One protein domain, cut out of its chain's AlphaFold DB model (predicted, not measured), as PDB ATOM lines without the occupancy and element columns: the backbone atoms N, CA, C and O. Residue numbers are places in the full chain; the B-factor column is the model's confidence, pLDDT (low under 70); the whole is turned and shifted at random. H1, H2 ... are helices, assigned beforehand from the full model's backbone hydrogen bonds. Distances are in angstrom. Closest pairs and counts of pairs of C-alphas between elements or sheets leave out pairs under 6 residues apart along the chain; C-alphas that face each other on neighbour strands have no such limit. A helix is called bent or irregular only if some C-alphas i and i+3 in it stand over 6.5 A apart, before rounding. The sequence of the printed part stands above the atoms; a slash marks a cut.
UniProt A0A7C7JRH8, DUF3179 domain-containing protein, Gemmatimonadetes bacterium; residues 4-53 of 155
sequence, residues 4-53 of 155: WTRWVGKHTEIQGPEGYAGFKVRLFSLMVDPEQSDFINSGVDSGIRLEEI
ATOM      1  N   TRP A   4       6.829 -28.155   2.391       87.88
ATOM      2  CA  TRP A   4       7.413 -29.381   2.939       87.88
ATOM      3  C   TRP A   4       6.704 -30.652   2.454       87.88
ATOM      4  O   TRP A   4       7.353 -31.532   1.903       87.88
ATOM      5  N   THR A   5       5.372 -30.726   2.565       88.31
ATOM      6  CA  THR A   5       4.609 -31.933   2.195       88.31
ATOM      7  C   THR A   5       4.769 -32.299   0.718       88.31
ATOM      8  O   THR A   5       4.912 -33.462   0.367       88.31
ATOM      9  N   ARG A   6       4.814 -31.295  -0.166       89.94
ATOM     10  CA  ARG A   6       5.076 -31.523  -1.597       89.94
ATOM     11  C   ARG A   6       6.504 -31.975  -1.874       89.94
ATOM     12  O   ARG A   6       6.736 -32.679  -2.850       89.94
ATOM     13  N   TRP A   7       7.456 -31.513  -1.072       93.25
ATOM     14  CA  TRP A   7       8.845 -31.917  -1.196       93.25
ATOM     15  C   TRP A   7       9.023 -33.365  -0.727       93.25
ATOM     16  O   TRP A   7       9.488 -34.176  -1.519       93.25
ATOM     17  N   VAL A   8       8.552 -33.733   0.472       92.19
ATOM     18  CA  VAL A   8       8.703 -35.105   1.003       92.19
ATOM     19  C   VAL A   8       7.992 -36.156   0.139       92.19
ATOM     20  O   VAL A   8       8.532 -37.240  -0.065       92.19
ATOM     21  N   GLY A   9       6.849 -35.815  -0.470       90.50
ATOM     22  CA  GLY A   9       6.157 -36.704  -1.414       90.50
ATOM     23  C   GLY A   9       6.934 -36.983  -2.709       90.50
ATOM     24  O   GLY A   9       6.672 -37.968  -3.388       90.50
ATOM     25  N   LYS A  10       7.921 -36.146  -3.055       93.94
ATOM     26  CA  LYS A  10       8.838 -36.386  -4.185       93.94
ATOM     27  C   LYS A  10      10.115 -37.136  -3.793       93.94
ATOM     28  O   LYS A  10      10.866 -37.501  -4.687       93.94
ATOM     29  N   HIS A  11      10.361 -37.320  -2.498       94.62
ATOM     30  CA  HIS A  11      11.587 -37.906  -1.952       94.62
ATOM     31  C   HIS A  11      11.225 -39.197  -1.208       94.62
ATOM     32  O   HIS A  11      11.075 -39.217   0.019       94.62
ATOM     33  N   THR A  12      10.977 -40.266  -1.967       92.06
ATOM     34  CA  THR A  12      10.553 -41.577  -1.443       92.06
ATOM     35  C   THR A  12      11.682 -42.345  -0.762       92.06
ATOM     36  O   THR A  12      11.422 -43.247   0.033       92.06
ATOM     37  N   GLU A  13      12.930 -41.950  -1.001       94.50
ATOM     38  CA  GLU A  13      14.117 -42.426  -0.295       94.50
ATOM     39  C   GLU A  13      14.135 -42.017   1.184       94.50
ATOM     40  O   GLU A  13      14.832 -42.633   1.988       94.50
ATOM     41  N   ILE A  14      13.360 -40.995   1.562       91.19
ATOM     42  CA  ILE A  14      13.209 -40.587   2.957       91.19
ATOM     43  C   ILE A  14      12.268 -41.570   3.641       91.19
ATOM     44  O   ILE A  14      11.077 -41.624   3.344       91.19
ATOM     45  N   GLN A  15      12.807 -42.317   4.589       89.06
ATOM     46  CA  GLN A  15      12.051 -43.245   5.416       89.06
ATOM     47  C   GLN A  15      12.156 -42.796   6.868       89.06
ATOM     48  O   GLN A  15      13.197 -42.296   7.308       89.06
ATOM     49  N   GLY A  16      11.068 -42.948   7.613       87.75
ATOM     50  CA  GLY A  16      11.069 -42.735   9.046       87.75
ATOM     51  C   GLY A  16      12.095 -43.643   9.731       87.75
ATOM     52  O   GLY A  16      12.319 -44.769   9.283       87.75
ATOM     53  N   PRO A  17      12.732 -43.181  10.821       91.44
ATOM     54  CA  PRO A  17      13.618 -44.030  11.606       91.44
ATOM     55  C   PRO A  17      12.860 -45.217  12.220       91.44
ATOM     56  O   PRO A  17      11.625 -45.258  12.250       91.44
ATOM     57  N   GLU A  18      13.599 -46.173  12.778       90.75
ATOM     58  CA  GLU A  18      12.999 -47.254  13.560       90.75
ATOM     59  C   GLU A  18      12.074 -46.690  14.658       90.75
ATOM     60  O   GLU A  18      12.403 -45.721  15.344       90.75
ATOM     61  N   GLY A  19      10.872 -47.259  14.785       89.44
ATOM     62  CA  GLY A  19       9.859 -46.798  15.742       89.44
ATOM     63  C   GLY A  19       9.065 -45.551  15.323       89.44
ATOM     64  O   GLY A  19       8.208 -45.102  16.088       89.44
ATOM     65  N   TYR A  20       9.270 -45.002  14.118       90.56
ATOM     66  CA  TYR A  20       8.589 -43.780  13.663       90.56
ATOM     67  C   TYR A  20       7.056 -43.872  13.673       90.56
ATOM     68  O   TYR A  20       6.385 -42.917  14.064       90.56
ATOM     69  N   ALA A  21       6.496 -45.033  13.317       89.38
ATOM     70  CA  ALA A  21       5.055 -45.280  13.395       89.38
ATOM     71  C   ALA A  21       4.521 -45.086  14.824       89.38
ATOM     72  O   ALA A  21       3.582 -44.323  15.040       89.38
ATOM     73  N   GLY A  22       5.177 -45.706  15.811       90.25
ATOM     74  CA  GLY A  22       4.802 -45.589  17.221       90.25
ATOM     75  C   GLY A  22       4.958 -44.165  17.752       90.25
ATOM     76  O   GLY A  22       4.102 -43.680  18.492       90.25
ATOM     77  N   PHE A  23       6.005 -43.454  17.318       91.50
ATOM     78  CA  PHE A  23       6.149 -42.028  17.606       91.50
ATOM     79  C   PHE A  23       4.972 -41.209  17.053       91.50
ATOM     80  O   PHE A  23       4.410 -40.405  17.796       91.50
ATOM     81  N   LYS A  24       4.568 -41.419  15.790       90.31
ATOM     82  CA  LYS A  24       3.439 -40.694  15.179       90.31
ATOM     83  C   LYS A  24       2.117 -40.959  15.884       90.31
ATOM     84  O   LYS A  24       1.413 -39.999  16.182       90.31
ATOM     85  N   VAL A  25       1.818 -42.221  16.191       90.75
ATOM     86  CA  VAL A  25       0.627 -42.597  16.970       90.75
ATOM     87  C   VAL A  25       0.619 -41.848  18.292       90.75
ATOM     88  O   VAL A  25      -0.335 -41.143  18.599       90.75
ATOM     89  N   ARG A  26       1.722 -41.917  19.046       92.19
ATOM     90  CA  ARG A  26       1.823 -41.242  20.342       92.19
ATOM     91  C   ARG A  26       1.661 -39.731  20.214       92.19
ATOM     92  O   ARG A  26       1.002 -39.124  21.049       92.19
ATOM     93  N   LEU A  27       2.251 -39.124  19.187       91.31
ATOM     94  CA  LEU A  27       2.137 -37.692  18.942       91.31
ATOM     95  C   LEU A  27       0.688 -37.287  18.643       91.31
ATOM     96  O   LEU A  27       0.185 -36.366  19.278       91.31
ATOM     97  N   PHE A  28       0.016 -37.953  17.702       90.94
ATOM     98  CA  PHE A  28      -1.343 -37.583  17.303       90.94
ATOM     99  C   PHE A  28      -2.381 -37.937  18.369       90.94
ATOM    100  O   PHE A  28      -3.199 -37.083  18.701       90.94
ATOM    101  N   SER A  29      -2.290 -39.109  18.995       90.44
ATOM    102  CA  SER A  29      -3.213 -39.487  20.070       90.44
ATOM    103  C   SER A  29      -3.113 -38.581  21.302       90.44
ATOM    104  O   SER A  29      -4.111 -38.368  21.979       90.44
ATOM    105  N   LEU A  30      -1.931 -38.022  21.605       91.31
ATOM    106  CA  LEU A  30      -1.763 -37.113  22.749       91.31
ATOM    107  C   LEU A  30      -2.059 -35.645  22.423       91.31
ATOM    108  O   LEU A  30      -2.543 -34.924  23.291       91.31
ATOM    109  N   MET A  31      -1.716 -35.180  21.218       88.12
ATOM    110  CA  MET A  31      -1.767 -33.751  20.878       88.12
ATOM    111  C   MET A  31      -2.998 -33.348  20.067       88.12
ATOM    112  O   MET A  31      -3.277 -32.155  19.965       88.12
ATOM    113  N   VAL A  32      -3.685 -34.306  19.442       86.38
ATOM    114  CA  VAL A  32      -4.775 -34.042  18.500       86.38
ATOM    115  C   VAL A  32      -6.072 -34.667  18.989       86.38
ATOM    116  O   VAL A  32      -7.012 -33.946  19.304       86.38
ATOM    117  N   ASP A  33      -6.121 -35.995  19.019       86.75
ATOM    118  CA  ASP A  33      -7.336 -36.764  19.276       86.75
ATOM    119  C   ASP A  33      -6.932 -38.210  19.611       86.75
ATOM    120  O   ASP A  33      -6.235 -38.827  18.797       86.75
ATOM    121  N   PRO A  34      -7.327 -38.756  20.779       87.81
ATOM    122  CA  PRO A  34      -6.984 -40.115  21.190       87.81
ATOM    123  C   PRO A  34      -7.266 -41.174  20.123       87.81
ATOM    124  O   PRO A  34      -6.448 -42.080  19.951       87.81
ATOM    125  N   GLU A  35      -8.353 -41.020  19.364       87.88
ATOM    126  CA  GLU A  35      -8.806 -41.987  18.359       87.88
ATOM    127  C   GLU A  35      -7.925 -42.015  17.100       87.88
ATOM    128  O   GLU A  35      -8.056 -42.897  16.254       87.88
ATOM    129  N   GLN A  36      -6.949 -41.110  16.976       83.81
ATOM    130  CA  GLN A  36      -5.988 -41.122  15.866       83.81
ATOM    131  C   GLN A  36      -5.148 -42.405  15.804       83.81
ATOM    132  O   GLN A  36      -4.618 -42.740  14.741       83.81
ATOM    133  N   SER A  37      -5.036 -43.142  16.914       85.12
ATOM    134  CA  SER A  37      -4.365 -44.445  16.938       85.12
ATOM    135  C   SER A  37      -5.035 -45.477  16.035       85.12
ATOM    136  O   SER A  37      -4.353 -46.389  15.577       85.12
ATOM    137  N   ASP A  38      -6.323 -45.319  15.724       86.38
ATOM    138  CA  ASP A  38      -7.067 -46.267  14.893       86.38
ATOM    139  C   ASP A  38      -6.562 -46.276  13.438       86.38
ATOM    140  O   ASP A  38      -6.657 -47.293  12.746       86.38
ATOM    141  N   PHE A  39      -5.984 -45.160  12.972       82.31
ATOM    142  CA  PHE A  39      -5.580 -44.965  11.576       82.31
ATOM    143  C   PHE A  39      -4.105 -45.270  11.295       82.31
ATOM    144  O   PHE A  39      -3.737 -45.500  10.143       82.31
ATOM    145  N   ILE A  40      -3.243 -45.262  12.316       84.12
ATOM    146  CA  ILE A  40      -1.802 -45.491  12.156       84.12
ATOM    147  C   ILE A  40      -1.421 -46.749  12.934       84.12
ATOM    148  O   ILE A  40      -1.075 -46.695  14.108       84.12
ATOM    149  N   ASN A  41      -1.447 -47.896  12.257       73.50
ATOM    150  CA  ASN A  41      -1.096 -49.183  12.853       73.50
ATOM    151  C   ASN A  41       0.280 -49.651  12.372       73.50
ATOM    152  O   ASN A  41       0.542 -49.741  11.173       73.50
ATOM    153  N   SER A  42       1.172 -49.975  13.309       69.25
ATOM    154  CA  SER A  42       2.449 -50.610  12.979       69.25
ATOM    155  C   SER A  42       2.220 -52.038  12.479       69.25
ATOM    156  O   SER A  42       1.480 -52.788  13.110       69.25
ATOM    157  N   GLY A  43       2.891 -52.433  11.395       69.62
ATOM    158  CA  GLY A  43       2.838 -53.808  10.879       69.62
ATOM    159  C   GLY A  43       1.702 -54.094   9.892       69.62
ATOM    160  O   GLY A  43       1.552 -55.240   9.476       69.62
ATOM    161  N   VAL A  44       0.932 -53.078   9.494       76.06
ATOM    162  CA  VAL A  44       0.006 -53.166   8.357       76.06
ATOM    163  C   VAL A  44       0.740 -52.719   7.097       76.06
ATOM    164  O   VAL A  44       1.315 -51.630   7.075       76.06
ATOM    165  N   ASP A  45       0.720 -53.553   6.059       76.62
ATOM    166  CA  ASP A  45       1.237 -53.169   4.747       76.62
ATOM    167  C   ASP A  45       0.318 -52.108   4.127       76.62
ATOM    168  O   ASP A  45      -0.893 -52.308   3.999       76.62
ATOM    169  N   SER A  46       0.880 -50.949   3.799       81.38
ATOM    170  CA  SER A  46       0.149 -49.801   3.270       81.38
ATOM    171  C   SER A  46       0.982 -49.107   2.207       81.38
ATOM    172  O   SER A  46       2.154 -48.799   2.415       81.38
ATOM    173  N   GLY A  47       0.347 -48.780   1.079       84.81
ATOM    174  CA  GLY A  47       0.949 -47.924   0.055       84.81
ATOM    175  C   GLY A  47       1.067 -46.454   0.476       84.81
ATOM    176  O   GLY A  47       1.666 -45.662  -0.251       84.81
ATOM    177  N   ILE A  48       0.495 -46.066   1.623       87.12
ATOM    178  CA  ILE A  48       0.593 -44.704   2.151       87.12
ATOM    179  C   ILE A  48       1.822 -44.588   3.044       87.12
ATOM    180  O   ILE A  48       1.915 -45.212   4.101       87.12
ATOM    181  N   ARG A  49       2.750 -43.721   2.635       89.00
ATOM    182  CA  ARG A  49       3.961 -43.414   3.391       89.00
ATOM    183  C   ARG A  49       3.645 -42.679   4.678       89.00
ATOM    184  O   ARG A  49       2.987 -41.635   4.670       89.00
ATOM    185  N   LEU A  50       4.195 -43.176   5.781       89.06
ATOM    186  CA  LEU A  50       3.991 -42.571   7.089       89.06
ATOM    187  C   LEU A  50       4.475 -41.127   7.112       89.06
ATOM    188  O   LEU A  50       3.812 -40.307   7.726       89.06
ATOM    189  N   GLU A  51       5.563 -40.776   6.426       89.75
ATOM    190  CA  GLU A  51       6.160 -39.431   6.403       89.75
ATOM    191  C   GLU A  51       5.211 -38.373   5.825       89.75
ATOM    192  O   GLU A  51       5.279 -37.205   6.214       89.75
ATOM    193  N   GLU A  52       4.295 -38.785   4.946       90.69
ATOM    194  CA  GLU A  52       3.337 -37.909   4.267       90.69
ATOM    195  C   GLU A  52       2.076 -37.644   5.102       90.69
ATOM    196  O   GLU A  52       1.383 -36.651   4.871       90.69
ATOM    197  N   ILE A  53       1.813 -38.472   6.119       88.94
ATOM    198  CA  ILE A  53       0.664 -38.305   7.015       88.94
ATOM    199  C   ILE A  53       0.857 -37.053   7.877       88.94
ATOM    200  O   ILE A  53       1.779 -36.965   8.697       88.94
TER     201      ILE A  53
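What this domain is: This is residues 4 to 53 of the 155 residues of the protein "DUF3179 domain-containing protein" of Gemmatimonadetes bacterium (UniProt A0A7C7JRH8). The longer helix H2 and the short H3, which folds back beside residues 25 to 29 of H2, make one end of the domain, and the small helix H1 lies by itself at the other end of the longest axis. A long link, residues 9 to 19, joins H1 to H2, and after H3 the unnamed stretch of residues 39 to 53 swings out in a wide loop and comes back into the space between the two ends. The printed part has 50 residues with three named helices, in the order H1, H2, H3, and no named strand; the class is all helix, though under half of the residues, 22 of 50, are in named elements. The whole is only just compact, close to loose, with a radius of gyration of the C-alphas of 11.3 A and spans of 30 by 23 by 18 A.

Where its parts are: H1, residues 4 to 8, begins with C-alpha 4 at (7.413, -29.381, 2.939) and is 6.2 A from first to last C-alpha. H2, residues 20 to 31, is the longest helix, 16.1 A from C-alpha 20 at (8.589, -43.780, 13.663) to C-alpha 31. H3, residues 34 to 38, measures 8.8 A and ends with C-alpha 38 at (-7.067, -46.267, 14.893). H3 is irregular, but only just: C-alphas 34 and 37 are 6.6 A apart.

How they stand to each other: H1 touches no helix; it is apart from H2 and apart from H3. H2 touches H3, with 9 pairs of C-alphas within 8 A, and does so with residues 25 to 29 alone. Their closest C-alphas, those of Ser 29 and Gln 36, are 5.3 A apart, and the two centres are 9.0 A apart. In H1 and H2 every O i to N i+4 pair is within hydrogen-bond range. In H3 this holds for 0 of 1 such pairs, while 1 of its 2 O i to N i+3 pairs is within range.

The domain as a whole: The two C-alphas farthest apart, those of Glu 13 and Pro 34, are 30.2 A from each other, and those of the first and last printed residues, Trp 4 and Ile 53, are 11.9 A apart. The link from H1 to H2, with 11 residues, is long, and the link from H2 to H3, with 2 residues, is tight. In residues 39 to 53, 15 residues with no named element, the C-alphas lie 3 to 13 A from the mean of the domain's C-alphas. The printed part has no cut. Its mean pLDDT is 87.6, and residues 42 to 43 are under 70, where the model's confidence is low.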